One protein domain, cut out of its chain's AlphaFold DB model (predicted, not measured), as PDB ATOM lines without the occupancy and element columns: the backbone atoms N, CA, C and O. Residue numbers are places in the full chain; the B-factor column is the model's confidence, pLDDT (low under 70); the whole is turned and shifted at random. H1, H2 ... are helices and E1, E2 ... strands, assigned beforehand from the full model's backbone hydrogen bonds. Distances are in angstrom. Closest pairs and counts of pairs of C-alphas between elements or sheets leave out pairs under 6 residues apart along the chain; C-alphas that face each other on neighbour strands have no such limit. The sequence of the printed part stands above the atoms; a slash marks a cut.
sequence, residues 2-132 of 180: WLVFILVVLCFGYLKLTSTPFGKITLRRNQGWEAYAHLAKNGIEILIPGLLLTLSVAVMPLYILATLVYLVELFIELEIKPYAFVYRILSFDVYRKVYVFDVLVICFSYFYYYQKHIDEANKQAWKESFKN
ATOM      1  N   TRP A   2      77.727  -2.796  49.721       76.69
ATOM      2  CA  TRP A   2      77.903  -3.061  51.159       76.69
ATOM      3  C   TRP A   2      76.592  -3.047  51.968       76.69
ATOM      4  O   TRP A   2      76.399  -3.908  52.813       76.69
ATOM      5  N   LEU A   3      75.646  -2.157  51.645       85.06
ATOM      6  CA  LEU A   3      74.326  -2.123  52.294       85.06
ATOM      7  C   LEU A   3      73.521  -3.419  52.121       85.06
ATOM      8  O   LEU A   3      72.903  -3.878  53.073       85.06
ATOM      9  N   VAL A   4      73.541  -4.021  50.927       84.38
ATOM     10  CA  VAL A   4      72.817  -5.276  50.657       84.38
ATOM     11  C   VAL A   4      73.446  -6.408  51.456       84.38
ATOM     12  O   VAL A   4      72.736  -7.173  52.094       84.38
ATOM     13  N   PHE A   5      74.777  -6.463  51.495       85.38
ATOM     14  CA  PHE A   5      75.489  -7.453  52.294       85.38
ATOM     15  C   PHE A   5      75.185  -7.309  53.792       85.38
ATOM     16  O   PHE A   5      74.862  -8.292  54.449       85.38
ATOM     17  N   ILE A   6      75.200  -6.083  54.324       90.44
ATOM     18  CA  ILE A   6      74.828  -5.814  55.722       90.44
ATOM     19  C   ILE A   6      73.380  -6.236  55.993       90.44
ATOM     20  O   ILE A   6      73.115  -6.873  57.009       90.44
ATOM     21  N   LEU A   7      72.450  -5.931  55.085       91.44
ATOM     22  CA  LEU A   7      71.052  -6.350  55.208       91.44
ATOM     23  C   LEU A   7      70.910  -7.873  55.217       91.44
ATOM     24  O   LEU A   7      70.165  -8.398  56.033       91.44
ATOM     25  N   VAL A   8      71.644  -8.584  54.360       91.75
ATOM     26  CA  VAL A   8      71.654 -10.053  54.325       91.75
ATOM     27  C   VAL A   8      72.179 -10.622  55.642       91.75
ATOM     28  O   VAL A   8      71.536 -11.489  56.231       91.75
ATOM     29  N   VAL A   9      73.299 -10.097  56.151       94.25
ATOM     30  CA  VAL A   9      73.861 -10.483  57.456       94.25
ATOM     31  C   VAL A   9      72.830 -10.273  58.569       94.25
ATOM     32  O   VAL A   9      72.570 -11.183  59.355       94.25
ATOM     33  N   LEU A  10      72.202  -9.096  58.620       93.81
ATOM     34  CA  LEU A  10      71.174  -8.776  59.612       93.81
ATOM     35  C   LEU A  10      69.943  -9.680  59.473       93.81
ATOM     36  O   LEU A  10      69.408 -10.120  60.484       93.81
ATOM     37  N   CYS A  11      69.519  -9.990  58.247       93.38
ATOM     38  CA  CYS A  11      68.368 -10.843  57.973       93.38
ATOM     39  C   CYS A  11      68.602 -12.280  58.454       93.38
ATOM     40  O   CYS A  11      67.730 -12.854  59.101       93.38
ATOM     41  N   PHE A  12      69.784 -12.851  58.206       92.31
ATOM     42  CA  PHE A  12      70.143 -14.173  58.730       92.31
ATOM     43  C   PHE A  12      70.275 -14.174  60.256       92.31
ATOM     44  O   PHE A  12      69.819 -15.107  60.918       92.31
ATOM     45  N   GLY A  13      70.848 -13.112  60.829       89.81
ATOM     46  CA  GLY A  13      70.903 -12.937  62.278       89.81
ATOM     47  C   GLY A  13      69.515 -12.859  62.908       89.81
ATOM     48  O   GLY A  13      69.267 -13.479  63.941       89.81
ATOM     49  N   TYR A  14      68.603 -12.135  62.261       90.50
ATOM     50  CA  TYR A  14      67.211 -12.015  62.675       90.50
ATOM     51  C   TYR A  14      66.510 -13.368  62.604       90.50
ATOM     52  O   TYR A  14      65.952 -13.802  63.606       90.50
ATOM     53  N   LEU A  15      66.632 -14.069  61.471       88.44
ATOM     54  CA  LEU A  15      66.063 -15.399  61.254       88.44
ATOM     55  C   LEU A  15      66.424 -16.348  62.407       88.44
ATOM     56  O   LEU A  15      65.536 -16.903  63.049       88.44
ATOM     57  N   LYS A  16      67.715 -16.438  62.750       84.94
ATOM     58  CA  LYS A  16      68.200 -17.286  63.846       84.94
ATOM     59  C   LYS A  16      67.752 -16.842  65.233       84.94
ATOM     60  O   LYS A  16      67.508 -17.697  66.070       84.94
ATOM     61  N   LEU A  17      67.664 -15.545  65.514       84.06
ATOM     62  CA  LEU A  17      67.228 -15.085  66.837       84.06
ATOM     63  C   LEU A  17      65.714 -15.244  67.020       84.06
ATOM     64  O   LEU A  17      65.268 -15.629  68.100       84.06
ATOM     65  N   THR A  18      64.925 -14.996  65.974       81.75
ATOM     66  CA  THR A  18      63.460 -15.110  66.034       81.75
ATOM     67  C   THR A  18      62.934 -16.528  66.030       81.75
ATOM     68  O   THR A  18      61.794 -16.738  66.435       81.75
ATOM     69  N   SER A  19      63.732 -17.510  65.629       76.00
ATOM     70  CA  SER A  19      63.288 -18.900  65.653       76.00
ATOM     71  C   SER A  19      63.232 -19.502  67.065       76.00
ATOM     72  O   SER A  19      62.882 -20.664  67.242       76.00
ATOM     73  N   THR A  20      63.557 -18.700  68.085       70.56
ATOM     74  CA  THR A  20      63.817 -19.136  69.458       70.56
ATOM     75  C   THR A  20      63.169 -18.147  70.429       70.56
ATOM     76  O   THR A  20      63.333 -16.935  70.245       70.56
ATOM     77  N   PRO A  21      62.469 -18.598  71.485       63.38
ATOM     78  CA  PRO A  21      61.864 -17.683  72.456       63.38
ATOM     79  C   PRO A  21      62.896 -16.756  73.122       63.38
ATOM     80  O   PRO A  21      62.686 -15.549  73.232       63.38
ATOM     81  N   PHE A  22      64.067 -17.282  73.485       65.44
ATOM     82  CA  PHE A  22      65.120 -16.497  74.137       65.44
ATOM     83  C   PHE A  22      65.779 -15.471  73.212       65.44
ATOM     84  O   PHE A  22      66.080 -14.353  73.632       65.44
ATOM     85  N   GLY A  23      66.008 -15.823  71.949       69.81
ATOM     86  CA  GLY A  23      66.556 -14.896  70.966       69.81
ATOM     87  C   GLY A  23      65.624 -13.705  70.742       69.81
ATOM     88  O   GLY A  23      66.111 -12.576  70.670       69.81
ATOM     89  N   LYS A  24      64.298 -13.920  70.763       71.38
ATOM     90  CA  LYS A  24      63.298 -12.837  70.764       71.38
ATOM     91  C   LYS A  24      63.416 -11.949  72.009       71.38
ATOM     92  O   LYS A  24      63.480 -10.728  71.874       71.38
ATOM     93  N   ILE A  25      63.505 -12.541  73.206       68.31
ATOM     94  CA  ILE A  25      63.659 -11.800  74.475       68.31
ATOM     95  C   ILE A  25      64.961 -10.984  74.481       68.31
ATOM     96  O   ILE A  25      64.962  -9.795  74.798       68.31
ATOM     97  N   THR A  26      66.072 -11.592  74.065       71.75
ATOM     98  CA  THR A  26      67.385 -10.936  73.985       71.75
ATOM     99  C   THR A  26      67.372  -9.772  73.003       71.75
ATOM    100  O   THR A  26      67.922  -8.715  73.300       71.75
ATOM    101  N   LEU A  27      66.711  -9.936  71.853       79.81
ATOM    102  CA  LEU A  27      66.588  -8.875  70.858       79.81
ATOM    103  C   LEU A  27      65.758  -7.690  71.374       79.81
ATOM    104  O   LEU A  27      66.072  -6.556  71.038       79.81
ATOM    105  N   ARG A  28      64.736  -7.934  72.206       73.06
ATOM    106  CA  ARG A  28      63.942  -6.872  72.847       73.06
ATOM    107  C   ARG A  28      64.693  -6.167  73.976       73.06
ATOM    108  O   ARG A  28      64.540  -4.959  74.148       73.06
ATOM    109  N   ARG A  29      65.497  -6.911  74.744       74.38
ATOM    110  CA  ARG A  29      66.312  -6.359  75.837       74.38
ATOM    111  C   ARG A  29      67.440  -5.473  75.313       74.38
ATOM    112  O   ARG A  29      67.734  -4.444  75.915       74.38
ATOM    113  N   ASN A  30      68.061  -5.863  74.203       77.62
ATOM    114  CA  ASN A  30      69.129  -5.091  73.580       77.62
ATOM    115  C   ASN A  30      68.518  -3.936  72.772       77.62
ATOM    116  O   ASN A  30      67.755  -4.168  71.839       77.62
ATOM    117  N   GLN A  31      68.862  -2.690  73.096       79.56
ATOM    118  CA  GLN A  31      68.360  -1.512  72.380       79.56
ATOM    119  C   GLN A  31      69.482  -0.793  71.624       79.56
ATOM    120  O   GLN A  31      70.623  -0.714  72.075       79.56
ATOM    121  N   GLY A  32      69.152  -0.244  70.453       82.81
ATOM    122  CA  GLY A  32      70.082   0.554  69.655       82.81
ATOM    123  C   GLY A  32      71.206  -0.266  69.011       82.81
ATOM    124  O   GLY A  32      70.963  -1.284  68.365       82.81
ATOM    125  N   TRP A  33      72.446   0.211  69.137       84.12
ATOM    126  CA  TRP A  33      73.614  -0.328  68.426       84.12
ATOM    127  C   TRP A  33      73.970  -1.770  68.829       84.12
ATOM    128  O   TRP A  33      74.427  -2.552  67.993       84.12
ATOM    129  N   GLU A  34      73.699  -2.148  70.079       85.62
ATOM    130  CA  GLU A  34      73.977  -3.487  70.609       85.62
ATOM    131  C   GLU A  34      73.127  -4.562  69.923       85.62
ATOM    132  O   GLU A  34      73.620  -5.650  69.625       85.62
ATOM    133  N   ALA A  35      71.871  -4.241  69.585       84.81
ATOM    134  CA  ALA A  35      70.988  -5.148  68.858       84.81
ATOM    135  C   ALA A  35      71.539  -5.472  67.461       84.81
ATOM    136  O   ALA A  35      71.574  -6.637  67.062       84.81
ATOM    137  N   TYR A  36      72.044  -4.464  66.741       89.12
ATOM    138  CA  TYR A  36      72.652  -4.660  65.422       89.12
ATOM    139  C   TYR A  36      73.936  -5.489  65.493       89.12
ATOM    140  O   TYR A  36      74.128  -6.376  64.664       89.12
ATOM    141  N   ALA A  37      74.794  -5.252  66.490       89.44
ATOM    142  CA  ALA A  37      76.000  -6.055  66.693       89.44
ATOM    143  C   ALA A  37      75.655  -7.521  67.014       89.44
ATOM    144  O   ALA A  37      76.271  -8.447  66.478       89.44
ATOM    145  N   HIS A  38      74.627  -7.737  67.837       87.81
ATOM    146  CA  HIS A  38      74.156  -9.072  68.192       87.81
ATOM    147  C   HIS A  38      73.551  -9.810  66.988       87.81
ATOM    148  O   HIS A  38      73.849 -10.987  66.770       87.81
ATOM    149  N   LEU A  39      72.749  -9.121  66.170       90.88
ATOM    150  CA  LEU A  39      72.238  -9.641  64.899       90.88
ATOM    151  C   LEU A  39      73.386  -9.987  63.949       90.88
ATOM    152  O   LEU A  39      73.427 -11.089  63.410       90.88
ATOM    153  N   ALA A  40      74.355  -9.084  63.792       92.44
ATOM    154  CA  ALA A  40      75.482  -9.287  62.893       92.44
ATOM    155  C   ALA A  40      76.313 -10.517  63.271       92.44
ATOM    156  O   ALA A  40      76.619 -11.337  62.407       92.44
ATOM    157  N   LYS A  41      76.609 -10.697  64.564       92.31
ATOM    158  CA  LYS A  41      77.322 -11.877  65.071       92.31
ATOM    159  C   LYS A  41      76.613 -13.177  64.679       92.31
ATOM    160  O   LYS A  41      77.243 -14.079  64.135       92.31
ATOM    161  N   ASN A  42      75.304 -13.255  64.928       89.56
ATOM    162  CA  ASN A  42      74.508 -14.448  64.630       89.56
ATOM    163  C   ASN A  42      74.346 -14.687  63.121       89.56
ATOM    164  O   ASN A  42      74.333 -15.835  62.685       89.56
ATOM    165  N   GLY A  43      74.264 -13.622  62.321       91.44
ATOM    166  CA  GLY A  43      74.204 -13.716  60.863       91.44
ATOM    167  C   GLY A  43      75.507 -14.212  60.241       91.44
ATOM    168  O   GLY A  43      75.487 -15.084  59.373       91.44
ATOM    169  N   ILE A  44      76.651 -13.714  60.718       93.44
ATOM    170  CA  ILE A  44      77.980 -14.150  60.258       93.44
ATOM    171  C   ILE A  44      78.208 -15.637  60.558       93.44
ATOM    172  O   ILE A  44      78.766 -16.349  59.724       93.44
ATOM    173  N   GLU A  45      77.729 -16.126  61.705       91.12
ATOM    174  CA  GLU A  45      77.829 -17.541  62.084       91.12
ATOM    175  C   GLU A  45      77.131 -18.485  61.087       91.12
ATOM    176  O   GLU A  45      77.535 -19.633  60.946       91.12
ATOM    177  N   ILE A  46      76.112 -18.004  60.368       92.12
ATOM    178  CA  ILE A  46      75.401 -18.760  59.321       92.12
ATOM    179  C   ILE A  46      76.053 -18.548  57.952       92.12
ATOM    180  O   ILE A  46      76.158 -19.475  57.142       92.12
ATOM    181  N   LEU A  47      76.505 -17.324  57.682       94.31
ATOM    182  CA  LEU A  47      77.095 -16.966  56.399       94.31
ATOM    183  C   LEU A  47      78.436 -17.659  56.151       94.31
ATOM    184  O   LEU A  47      78.671 -18.103  55.032       94.31
ATOM    185  N   ILE A  48      79.296 -17.804  57.166       94.31
ATOM    186  CA  ILE A  48      80.607 -18.457  56.995       94.31
ATOM    187  C   ILE A  48      80.455 -19.926  56.547       94.31
ATOM    188  O   ILE A  48      81.036 -20.285  55.520       94.31
ATOM    189  N   PRO A  49      79.665 -20.784  57.227       93.00
ATOM    190  CA  PRO A  49      79.420 -22.148  56.758       93.00
ATOM    191  C   PRO A  49      78.757 -22.208  55.380       93.00
ATOM    192  O   PRO A  49      79.151 -23.031  54.559       93.00
ATOM    193  N   GLY A  50      77.790 -21.330  55.092       93.00
ATOM    194  CA  GLY A  50      77.143 -21.300  53.776       93.00
ATOM    195  C   GLY A  50      78.084 -20.882  52.644       93.00
ATOM    196  O   GLY A  50      78.021 -21.449  51.554       93.00
ATOM    197  N   LEU A  51      79.026 -19.972  52.910       94.75
ATOM    198  CA  LEU A  51      80.107 -19.636  51.985       94.75
ATOM    199  C   LEU A  51      81.008 -20.850  51.726       94.75
ATOM    200  O   LEU A  51      81.288 -21.166  50.572       94.75
ATOM    201  N   LEU A  52      81.429 -21.557  52.779       95.31
ATOM    202  CA  LEU A  52      82.240 -22.772  52.642       95.31
ATOM    203  C   LEU A  52      81.511 -23.855  51.841       95.31
ATOM    204  O   LEU A  52      82.121 -24.494  50.986       95.31
ATOM    205  N   LEU A  53      80.209 -24.022  52.073       94.25
ATOM    206  CA  LEU A  53      79.365 -24.970  51.349       94.25
ATOM    207  C   LEU A  53      79.212 -24.563  49.875       94.25
ATOM    208  O   LEU A  53      79.328 -25.397  48.984       94.25
ATOM    209  N   THR A  54      79.061 -23.270  49.590       94.31
ATOM    210  CA  THR A  54      79.039 -22.753  48.211       94.31
ATOM    211  C   THR A  54      80.348 -23.051  47.485       94.31
ATOM    212  O   THR A  54      80.345 -23.500  46.335       94.31
ATOM    213  N   LEU A  55      81.482 -22.831  48.155       94.25
ATOM    214  CA  LEU A  55      82.795 -23.110  47.586       94.25
ATOM    215  C   LEU A  55      82.986 -24.604  47.311       94.25
ATOM    216  O   LEU A  55      83.486 -24.959  46.245       94.25
ATOM    217  N   SER A  56      82.571 -25.475  48.233       93.94
ATOM    218  CA  SER A  56      82.770 -26.920  48.102       93.94
ATOM    219  C   SER A  56      81.792 -27.594  47.135       93.94
ATOM    220  O   SER A  56      82.204 -28.487  46.402       93.94
ATOM    221  N   VAL A  57      80.525 -27.171  47.101       93.25
ATOM    222  CA  VAL A  57      79.459 -27.840  46.331       93.25
ATOM    223  C   VAL A  57      79.230 -27.206  44.961       93.25
ATOM    224  O   VAL A  57      78.920 -27.920  44.014       93.25
ATOM    225  N   ALA A  58      79.383 -25.887  44.818       90.94
ATOM    226  CA  ALA A  58      79.132 -25.214  43.543       90.94
ATOM    227  C   ALA A  58      80.429 -24.848  42.814       90.94
ATOM    228  O   ALA A  58      80.610 -25.210  41.653       90.94
ATOM    229  N   VAL A  59      81.350 -24.151  43.483       92.06
ATOM    230  CA  VAL A  59      82.534 -23.591  42.810       92.06
ATOM    231  C   VAL A  59      83.565 -24.670  42.482       92.06
ATOM    232  O   VAL A  59      83.980 -24.779  41.330       92.06
ATOM    233  N   MET A  60      83.961 -25.494  43.455       92.88
ATOM    234  CA  MET A  60      84.968 -26.542  43.249       92.88
ATOM    235  C   MET A  60      84.605 -27.503  42.103       92.88
ATOM    236  O   MET A  60      85.438 -27.682  41.213       92.88
ATOM    237  N   PRO A  61      83.382 -28.064  42.024       92.56
ATOM    238  CA  PRO A  61      83.013 -28.956  40.927       92.56
ATOM    239  C   PRO A  61      83.031 -28.278  39.556       92.56
ATOM    240  O   PRO A  61      83.465 -28.898  38.587       92.56
ATOM    241  N   LEU A  62      82.631 -27.002  39.464       91.81
ATOM    242  CA  LEU A  62      82.711 -26.237  38.215       91.81
ATOM    243  C   LEU A  62      84.158 -26.070  37.742       91.81
ATOM    244  O   LEU A  62      84.439 -26.232  36.556       91.81
ATOM    245  N   TYR A  63      85.088 -25.788  38.657       91.12
ATOM    246  CA  TYR A  63      86.511 -25.683  38.325       91.12
ATOM    247  C   TYR A  63      87.144 -27.040  37.991       91.12
ATOM    248  O   TYR A  63      87.978 -27.113  37.085       91.12
ATOM    249  N   ILE A  64      86.734 -28.122  38.660       93.44
ATOM    250  CA  ILE A  64      87.158 -29.488  38.315       93.44
ATOM    251  C   ILE A  64      86.682 -29.836  36.901       93.44
ATOM    252  O   ILE A  64      87.491 -30.256  36.075       93.44
ATOM    253  N   LEU A  65      85.408 -29.588  36.584       92.44
ATOM    254  CA  LEU A  65      84.854 -29.808  35.248       92.44
ATOM    255  C   LEU A  65      85.586 -28.969  34.193       92.44
ATOM    256  O   LEU A  65      85.964 -29.495  33.151       92.44
ATOM    257  N   ALA A  66      85.840 -27.688  34.473       91.31
ATOM    258  CA  ALA A  66      86.597 -26.823  33.573       91.31
ATOM    259  C   ALA A  66      88.016 -27.349  33.319       91.31
ATOM    260  O   ALA A  66      88.496 -27.286  32.190       91.31
ATOM    261  N   THR A  67      88.658 -27.921  34.340       90.06
ATOM    262  CA  THR A  67      89.981 -28.550  34.215       90.06
ATOM    263  C   THR A  67      89.925 -29.818  33.364       90.06
ATOM    264  O   THR A  67      90.793 -30.021  32.523       90.06
ATOM    265  N   LEU A  68      88.890 -30.649  33.517       90.88
ATOM    266  CA  LEU A  68      88.695 -31.825  32.663       90.88
ATOM    267  C   LEU A  68      88.467 -31.435  31.198       90.88
ATOM    268  O   LEU A  68      89.057 -32.040  30.309       90.88
ATOM    269  N   VAL A  69      87.654 -30.405  30.945       89.25
ATOM    270  CA  VAL A  69      87.427 -29.882  29.588       89.25
ATOM    271  C   VAL A  69      88.724 -29.335  28.994       89.25
ATOM    272  O   VAL A  69      89.037 -29.654  27.853       89.25
ATOM    273  N   TYR A  70      89.505 -28.589  29.776       88.50
ATOM    274  CA  TYR A  70      90.810 -28.078  29.351       88.50
ATOM    275  C   TYR A  70      91.810 -29.201  29.026       88.50
ATOM    276  O   TYR A  70      92.591 -29.100  28.085       88.50
ATOM    277  N   LEU A  71      91.783 -30.311  29.772       87.38
ATOM    278  CA  LEU A  71      92.617 -31.471  29.449       87.38
ATOM    279  C   LEU A  71      92.216 -32.100  28.111       87.38
ATOM    280  O   LEU A  71      93.091 -32.433  27.325       87.38
ATOM    281  N   VAL A  72      90.916 -32.243  27.837       86.81
ATOM    282  CA  VAL A  72      90.413 -32.767  26.552       86.81
ATOM    283  C   VAL A  72      90.771 -31.836  25.395       86.81
ATOM    284  O   VAL A  72      91.153 -32.299  24.324       86.81
ATOM    285  N   GLU A  73      90.684 -30.530  25.624       85.44
ATOM    286  CA  GLU A  73      91.077 -29.494  24.675       85.44
ATOM    287  C   GLU A  73      92.523 -29.676  24.192       85.44
ATOM    288  O   GLU A  73      92.780 -29.664  22.988       85.44
ATOM    289  N   LEU A  74      93.440 -29.970  25.123       82.94
ATOM    290  CA  LEU A  74      94.847 -30.241  24.824       82.94
ATOM    291  C   LEU A  74      95.042 -31.445  23.882       82.94
ATOM    292  O   LEU A  74      96.023 -31.487  23.148       82.94
ATOM    293  N   PHE A  75      94.124 -32.420  23.891       84.12
ATOM    294  CA  PHE A  75      94.191 -33.602  23.025       84.12
ATOM    295  C   PHE A  75      93.542 -33.407  21.648       84.12
ATOM    296  O   PHE A  75      93.862 -34.159  20.731       84.12
ATOM    297  N   ILE A  76      92.609 -32.459  21.503       84.06
ATOM    298  CA  ILE A  76      91.762 -32.308  20.302       84.06
ATOM    299  C   ILE A  76      92.111 -31.032  19.502       84.06
ATOM    300  O   ILE A  76      91.541 -30.813  18.438       84.06
ATOM    301  N   GLU A  77      93.059 -30.208  19.971       76.69
ATOM    302  CA  GLU A  77      93.433 -28.912  19.355       76.69
ATOM    303  C   GLU A  77      92.220 -27.994  19.113       76.69
ATOM    304  O   GLU A  77      92.152 -27.217  18.159       76.69
ATOM    305  N   LEU A  78      91.219 -28.098  19.984       75.38
ATOM    306  CA  LEU A  78      90.050 -27.229  19.974       75.38
ATOM    307  C   LEU A  78      90.377 -25.982  20.809       75.38
ATOM    308  O   LEU A  78      91.092 -26.111  21.783       75.38
ATOM    309  N   GLU A  79      89.876 -24.790  20.485       76.00
ATOM    310  CA  GLU A  79      90.052 -23.612  21.357       76.00
ATOM    311  C   GLU A  79      88.775 -23.367  22.170       76.00
ATOM    312  O   GLU A  79      87.864 -22.645  21.752       76.00
ATOM    313  N   ILE A  80      88.692 -23.971  23.351       78.06
ATOM    314  CA  ILE A  80      87.628 -23.707  24.322       78.06
ATOM    315  C   ILE A  80      88.246 -22.887  25.459       78.06
ATOM    316  O   ILE A  80      89.357 -23.104  25.896       78.06
ATOM    317  N   LYS A  81      87.548 -21.882  25.992       86.00
ATOM    318  CA  LYS A  81      88.042 -21.127  27.164       86.00
ATOM    319  C   LYS A  81      87.243 -21.519  28.409       86.00
ATOM    320  O   LYS A  81      86.432 -20.710  28.873       86.00
ATOM    321  N   PRO A  82      87.420 -22.738  28.963       85.56
ATOM    322  CA  PRO A  82      86.525 -23.285  29.983       85.56
ATOM    323  C   PRO A  82      86.545 -22.469  31.282       85.56
ATOM    324  O   PRO A  82      85.494 -22.190  31.855       85.56
ATOM    325  N   TYR A  83      87.709 -21.974  31.707       88.44
ATOM    326  CA  TYR A  83      87.806 -21.114  32.892       88.44
ATOM    327  C   TYR A  83      87.136 -19.746  32.699       88.44
ATOM    328  O   TYR A  83      86.515 -19.224  33.623       88.44
ATOM    329  N   ALA A  84      87.204 -19.176  31.489       88.38
ATOM    330  CA  ALA A  84      86.524 -17.918  31.177       88.38
ATOM    331  C   ALA A  84      84.998 -18.086  31.184       88.38
ATOM    332  O   ALA A  84      84.276 -17.170  31.577       88.38
ATOM    333  N   PHE A  85      84.511 -19.265  30.788       88.06
ATOM    334  CA  PHE A  85      83.099 -19.617  30.871       88.06
ATOM    335  C   PHE A  85      82.618 -19.719  32.324       88.06
ATOM    336  O   PHE A  85      81.621 -19.090  32.675       88.06
ATOM    337  N   VAL A  86      83.360 -20.419  33.191       89.50
ATOM    338  CA  VAL A  86      83.044 -20.500  34.631       89.50
ATOM    339  C   VAL A  86      83.041 -19.116  35.276       89.50
ATOM    340  O   VAL A  86      82.082 -18.765  35.966       89.50
ATOM    341  N   TYR A  87      84.067 -18.300  35.006       90.50
ATOM    342  CA  TYR A  87      84.126 -16.927  35.504       90.50
ATOM    343  C   TYR A  87      82.908 -16.120  35.051       90.50
ATOM    344  O   TYR A  87      82.243 -15.519  35.885       90.50
ATOM    345  N   ARG A  88      82.559 -16.176  33.758       91.31
ATOM    346  CA  ARG A  88      81.408 -15.457  33.198       91.31
ATOM    347  C   ARG A  88      80.088 -15.845  33.864       91.31
ATOM    348  O   ARG A  88      79.255 -14.968  34.058       91.31
ATOM    349  N   ILE A  89      79.889 -17.124  34.193       90.75
ATOM    350  CA  ILE A  89      78.686 -17.582  34.902       90.75
ATOM    351  C   ILE A  89      78.658 -17.017  36.320       90.75
ATOM    352  O   ILE A  89      77.664 -16.420  36.724       90.75
ATOM    353  N   LEU A  90      79.745 -17.184  37.079       89.56
ATOM    354  CA  LEU A  90      79.801 -16.757  38.479       89.56
ATOM    355  C   LEU A  90      79.748 -15.230  38.628       89.56
ATOM    356  O   LEU A  90      79.162 -14.734  39.589       89.56
ATOM    357  N   SER A  91      80.323 -14.498  37.670       90.69
ATOM    358  CA  SER A  91      80.361 -13.035  37.620       90.69
ATOM    359  C   SER A  91      79.199 -12.422  36.835       90.69
ATOM    360  O   SER A  91      79.248 -11.236  36.506       90.69
ATOM    361  N   PHE A  92      78.185 -13.206  36.464       92.06
ATOM    362  CA  PHE A  92      77.018 -12.677  35.772       92.06
ATOM    363  C   PHE A  92      76.232 -11.768  36.728       92.06
ATOM    364  O   PHE A  92      75.865 -12.194  37.824       92.06
ATOM    365  N   ASP A  93      76.016 -10.511  36.330       90.06
ATOM    366  CA  ASP A  93      75.249  -9.543  37.122       90.06
ATOM    367  C   ASP A  93      73.760  -9.861  36.991       90.06
ATOM    368  O   ASP A  93      73.163  -9.732  35.922       90.06
ATOM    369  N   VAL A  94      73.171 -10.302  38.095       86.31
ATOM    370  CA  VAL A  94      71.746 -10.605  38.197       86.31
ATOM    371  C   VAL A  94      70.960  -9.310  38.386       86.31
ATOM    372  O   VAL A  94      69.922  -9.113  37.755       86.31
ATOM    373  N   TYR A  95      71.439  -8.418  39.258       85.75
ATOM    374  CA  TYR A  95      70.779  -7.147  39.542       85.75
ATOM    375  C   TYR A  95      71.692  -6.164  40.279       85.75
ATOM    376  O   TYR A  95      72.092  -6.410  41.415       85.75
ATOM    377  N   ARG A  96      71.924  -4.979  39.700       81.81
ATOM    378  CA  ARG A  96      72.638  -3.855  40.345       81.81
ATOM    379  C   ARG A  96      73.941  -4.288  41.046       81.81
ATOM    380  O   ARG A  96      74.180  -3.898  42.195       81.81
ATOM    381  N   LYS A  97      74.804  -5.015  40.331       83.25
ATOM    382  CA  LYS A  97      76.082  -5.567  40.810       83.25
ATOM    383  C   LYS A  97      75.943  -6.728  41.801       83.25
ATOM    384  O   LYS A  97      76.885  -6.994  42.533       83.25
ATOM    385  N   VAL A  98      74.795  -7.392  41.875       86.56
ATOM    386  CA  VAL A  98      74.657  -8.651  42.622       86.56
ATOM    387  C   VAL A  98      74.980  -9.782  41.663       86.56
ATOM    388  O   VAL A  98      74.279  -9.961  40.667       86.56
ATOM    389  N   TYR A  99      76.039 -10.531  41.949       91.75
ATOM    390  CA  TYR A  99      76.490 -11.602  41.070       91.75
ATOM    391  C   TYR A  99      75.806 -12.927  41.405       91.75
ATOM    392  O   TYR A  99      75.335 -13.138  42.523       91.75
ATOM    393  N   VAL A 100      75.800 -13.862  40.452       92.00
ATOM    394  CA  VAL A 100      75.310 -15.236  40.676       92.00
ATOM    395  C   VAL A 100      75.997 -15.879  41.883       92.00
ATOM    396  O   VAL A 100      75.341 -16.555  42.671       92.00
ATOM    397  N   PHE A 101      77.293 -15.619  42.078       92.06
ATOM    398  CA  PHE A 101      78.020 -16.084  43.259       92.06
ATOM    399  C   PHE A 101      77.382 -15.617  44.580       92.06
ATOM    400  O   PHE A 101      77.186 -16.433  45.478       92.06
ATOM    401  N   ASP A 102      77.001 -14.340  44.686       91.38
ATOM    402  CA  ASP A 102      76.382 -13.794  45.900       91.38
ATOM    403  C   ASP A 102      75.040 -14.481  46.192       91.38
ATOM    404  O   ASP A 102      74.734 -14.815  47.336       91.38
ATOM    405  N   VAL A 103      74.254 -14.741  45.141       92.38
ATOM    406  CA  VAL A 103      72.975 -15.456  45.247       92.38
ATOM    407  C   VAL A 103      73.190 -16.891  45.724       92.38
ATOM    408  O   VAL A 103      72.483 -17.343  46.623       92.38
ATOM    409  N   LEU A 104      74.190 -17.594  45.182       93.56
ATOM    410  CA  LEU A 104      74.526 -18.951  45.619       93.56
ATOM    411  C   LEU A 104      74.906 -18.983  47.101       93.56
ATOM    412  O   LEU A 104      74.392 -19.834  47.826       93.56
ATOM    413  N   VAL A 105      75.719 -18.030  47.569       94.19
ATOM    414  CA  VAL A 105      76.076 -17.922  48.993       94.19
ATOM    415  C   VAL A 105      74.831 -17.761  49.858       94.19
ATOM    416  O   VAL A 105      74.675 -18.490  50.833       94.19
ATOM    417  N   ILE A 106      73.903 -16.877  49.482       93.81
ATOM    418  CA  ILE A 106      72.647 -16.683  50.222       93.81
ATOM    419  C   ILE A 106      71.817 -17.975  50.249       93.81
ATOM    420  O   ILE A 106      71.351 -18.384  51.314       93.81
ATOM    421  N   CYS A 107      71.654 -18.646  49.106       94.25
ATOM    422  CA  CYS A 107      70.883 -19.885  49.010       94.25
ATOM    423  C   CYS A 107      71.484 -21.011  49.863       94.25
ATOM    424  O   CYS A 107      70.762 -21.660  50.620       94.25
ATOM    425  N   PHE A 108      72.797 -21.224  49.787       94.50
ATOM    426  CA  PHE A 108      73.468 -22.266  50.560       94.50
ATOM    427  C   PHE A 108      73.563 -21.933  52.052       94.50
ATOM    428  O   PHE A 108      73.453 -22.838  52.876       94.50
ATOM    429  N   SER A 109      73.687 -20.658  52.431       93.81
ATOM    430  CA  SER A 109      73.552 -20.221  53.828       93.81
ATOM    431  C   SER A 109      72.162 -20.508  54.386       93.81
ATOM    432  O   SER A 109      72.046 -21.008  55.504       93.81
ATOM    433  N   TYR A 110      71.110 -20.246  53.608       93.50
ATOM    434  CA  TYR A 110      69.745 -20.582  54.005       93.50
ATOM    435  C   TYR A 110      69.540 -22.097  54.120       93.50
ATOM    436  O   TYR A 110      68.974 -22.563  55.106       93.50
ATOM    437  N   PHE A 111      70.058 -22.872  53.165       92.44
ATOM    438  CA  PHE A 111      70.009 -24.333  53.208       92.44
ATOM    439  C   PHE A 111      70.728 -24.900  54.441       92.44
ATOM    440  O   PHE A 111      70.163 -25.730  55.153       92.44
ATOM    441  N   TYR A 112      71.936 -24.409  54.738       91.50
ATOM    442  CA  TYR A 112      72.690 -24.789  55.934       91.50
ATOM    443  C   TYR A 112      71.906 -24.493  57.216       91.50
ATOM    444  O   TYR A 112      71.806 -25.348  58.097       91.50
ATOM    445  N   TYR A 113      71.322 -23.294  57.309       89.56
ATOM    446  CA  TYR A 113      70.481 -22.920  58.441       89.56
ATOM    447  C   TYR A 113      69.282 -23.860  58.585       89.56
ATOM    448  O   TYR A 113      69.046 -24.374  59.672       89.56
ATOM    449  N   TYR A 114      68.561 -24.127  57.497       87.38
ATOM    450  CA  TYR A 114      67.382 -24.988  57.509       87.38
ATOM    451  C   TYR A 114      67.709 -26.416  57.959       87.38
ATOM    452  O   TYR A 114      67.031 -26.957  58.830       87.38
ATOM    453  N   GLN A 115      68.784 -27.002  57.424       85.50
ATOM    454  CA  GLN A 115      69.217 -28.350  57.789       85.50
ATOM    455  C   GLN A 115      69.591 -28.438  59.273       85.50
ATOM    456  O   GLN A 115      69.078 -29.291  59.994       85.50
ATOM    457  N   LYS A 116      70.420 -27.501  59.751       81.19
ATOM    458  CA  LYS A 116      70.818 -27.445  61.161       81.19
ATOM    459  C   LYS A 116      69.616 -27.231  62.080       81.19
ATOM    460  O   LYS A 116      69.558 -27.809  63.161       81.19
ATOM    461  N   HIS A 117      68.644 -26.429  61.652       72.94
ATOM    462  CA  HIS A 117      67.496 -26.114  62.484       72.94
ATOM    463  C   HIS A 117      66.459 -27.240  62.549       72.94
ATOM    464  O   HIS A 117      65.847 -27.407  63.601       72.94
ATOM    465  N   ILE A 118      66.288 -28.042  61.492       65.88
ATOM    466  CA  ILE A 118      65.500 -29.287  61.557       65.88
ATOM    467  C   ILE A 118      66.114 -30.250  62.576       65.88
ATOM    468  O   ILE A 118      65.399 -30.815  63.406       65.88
ATOM    469  N   ASP A 119      67.437 -30.399  62.550       59.72
ATOM    470  CA  ASP A 119      68.144 -31.286  63.474       59.72
ATOM    471  C   ASP A 119      68.070 -30.777  64.926       59.72
ATOM    472  O   ASP A 119      67.927 -31.569  65.861       59.72
ATOM    473  N   GLU A 120      68.103 -29.456  65.131       60.25
ATOM    474  CA  GLU A 120      67.951 -28.813  66.444       60.25
ATOM    475  C   GLU A 120      66.496 -28.727  66.929       60.25
ATOM    476  O   GLU A 120      66.274 -28.706  68.132       60.25
ATOM    477  N   ALA A 121      65.490 -28.706  66.051       56.56
ATOM    478  CA  ALA A 121      64.080 -28.791  66.447       56.56
ATOM    479  C   ALA A 121      63.722 -30.192  66.973       56.56
ATOM    480  O   ALA A 121      62.881 -30.328  67.859       56.56
ATOM    481  N   ASN A 122      64.414 -31.226  66.482       52.41
ATOM    482  CA  ASN A 122      64.297 -32.598  66.981       52.41
ATOM    483  C   ASN A 122      65.110 -32.862  68.261       52.41
ATOM    484  O   ASN A 122      64.867 -33.857  68.946       52.41
ATOM    485  N   LYS A 123      66.071 -31.998  68.613       50.12
ATOM    486  CA  LYS A 123      66.880 -32.126  69.833       50.12
ATOM    487  C   LYS A 123      66.418 -31.133  70.893       50.12
ATOM    488  O   LYS A 123      66.275 -29.945  70.652       50.12
ATOM    489  N   GLN A 124      66.341 -31.594  72.135       54.00
ATOM    490  CA  GLN A 124      66.158 -30.780  73.345       54.00
ATOM    491  C   GLN A 124      67.287 -29.735  73.584       54.00
ATOM    492  O   GLN A 124      67.393 -29.192  74.676       54.00
ATOM    493  N   ALA A 125      68.126 -29.421  72.588       51.94
ATOM    494  CA  ALA A 125      69.272 -28.512  72.656       51.94
ATOM    495  C   ALA A 125      68.884 -27.069  73.016       51.94
ATOM    496  O   ALA A 125      69.675 -26.352  73.631       51.94
ATOM    497  N   TRP A 126      67.641 -26.673  72.724       52.47
ATOM    498  CA  TRP A 126      67.059 -25.445  73.254       52.47
ATOM    499  C   TRP A 126      67.200 -25.422  74.779       52.47
ATOM    500  O   TRP A 126      67.871 -24.522  75.281       52.47
ATOM    501  N   LYS A 127      66.722 -26.467  75.488       51.56
ATOM    502  CA  LYS A 127      66.793 -26.634  76.961       51.56
ATOM    503  C   LYS A 127      68.200 -26.420  77.527       51.56
ATOM    504  O   LYS A 127      68.364 -25.729  78.528       51.56
ATOM    505  N   GLU A 128      69.222 -26.953  76.865       51.03
ATOM    506  CA  GLU A 128      70.614 -26.838  77.320       51.03
ATOM    507  C   GLU A 128      71.207 -25.438  77.110       51.03
ATOM    508  O   GLU A 128      71.973 -24.964  77.950       51.03
ATOM    509  N   SER A 129      70.813 -24.736  76.042       50.50
ATOM    510  CA  SER A 129      71.233 -23.346  75.818       50.50
ATOM    511  C   SER A 129      70.646 -22.367  76.851       50.50
ATOM    512  O   SER A 129      71.306 -21.381  77.187       50.50
ATOM    513  N   PHE A 130      69.469 -22.673  77.425       52.12
ATOM    514  CA  PHE A 130      68.862 -21.888  78.512       52.12
ATOM    515  C   PHE A 130      69.605 -22.045  79.848       52.12
ATOM    516  O   PHE A 130      69.693 -21.085  80.614       52.12
ATOM    517  N   LYS A 131      70.175 -23.228  80.124       49.56
ATOM    518  CA  LYS A 131      70.746 -23.575  81.440       49.56
ATOM    519  C   LYS A 131      71.949 -22.709  81.843       49.56
ATOM    520  O   LYS A 131      72.239 -22.568  83.028       49.56
ATOM    521  N   ASN A 132      72.640 -22.116  80.868       50.69
ATOM    522  CA  ASN A 132      73.938 -21.468  81.076       50.69
ATOM    523  C   ASN A 132      73.918 -19.931  81.066       50.69
ATOM    524  O   ASN A 132      74.974 -19.336  81.277       50.69
TER     525      ASN A 132
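What this domain is: This is residues 2 to 132 of the 180 residues of an uncharacterized protein of Oligella urethralis (UniProt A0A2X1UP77). One long helix, H3, makes the longest axis, and two nearly parallel helices, H1 and H5, cross its first half on one side of it. H4 folds back along the last part of H3 as a helical hairpin, while the short helices H2 and H6 lie near the other end of the long axis. The printed part has 131 residues, with six named helices and one named strand in the order H1, H2, H3, H4, E1, H5, H6; the class is mostly helix. The whole is loose, with a radius of gyration of the C-alphas of 19.9 A, and its flat outline spans 66 by 34 by 18 A.

Where its parts are: Find C-alpha 2 at (77.903, -3.061, 51.159); from there H1 runs through residues 2 to 18, 24.0 A. H2 follows at residues 21 to 29, 12.6 A. Look next at C-alpha 33, (73.614, -0.328, 68.426), where H3 begins; it runs through residues 33 to 76, 60.6 A, to C-alpha 76 at (91.762, -32.308, 20.302), with a kink of 27 degrees near residue 45. H4 is residues 82 to 90, 12.6 A, and E1 is residues 93 to 95, 5.6 A. H5 takes residues 100 to 121, 31.2 A, and H6 takes residues 125 to 131, 10.2 A, ending at C-alpha 131, (70.746, -23.575, 81.440).

How they stand to each other: Start at H3, the hub, which touches three helices. Its residues 36 to 47 touch H1 at a steep tilt of 65 degrees, opposite ways; the closest C-alphas, those of Gly 13 and Gly 43, are 3.7 A apart. Its residues 46 to 54 touch H5 at a steep tilt of 60 degrees, closest at C-alphas Gly 50 and Ser 109, 3.7 A. Its residues 62 to 70 touch H4, a hairpin at a shallow tilt of 26 degrees, closest at C-alphas Ala 66 and Pro 82, 5.0 A. H1 and H5 are close but not clearly touching, at a shallow tilt of 10 degrees, the same way; the closest C-alphas, those of Val 8 and Ile 106, are 7.9 A apart. H1 and H2 touch only at the corner, C-alphas Leu 17 and Gly 23 being closest at 4.2 A. H6 touches no helix. E1 pairs with no named strand, but its residues 93 to 95 pair antiparallel with residues 98 to 99. Every O i to N i+4 pair is within hydrogen-bond range in H1, H2, H4, H5 and H6, and 34 of 40 are in H3.

The domain as a whole: The two C-alphas farthest apart, those of Arg 29 and Glu 77, are 66.6 A apart. The printed part has no cut, and its six links between named elements are tight. Look in the B-factor column for pLDDT under 70 at residues 21 to 23, 25 and 118 to 132; the mean of the printed part is 83.4.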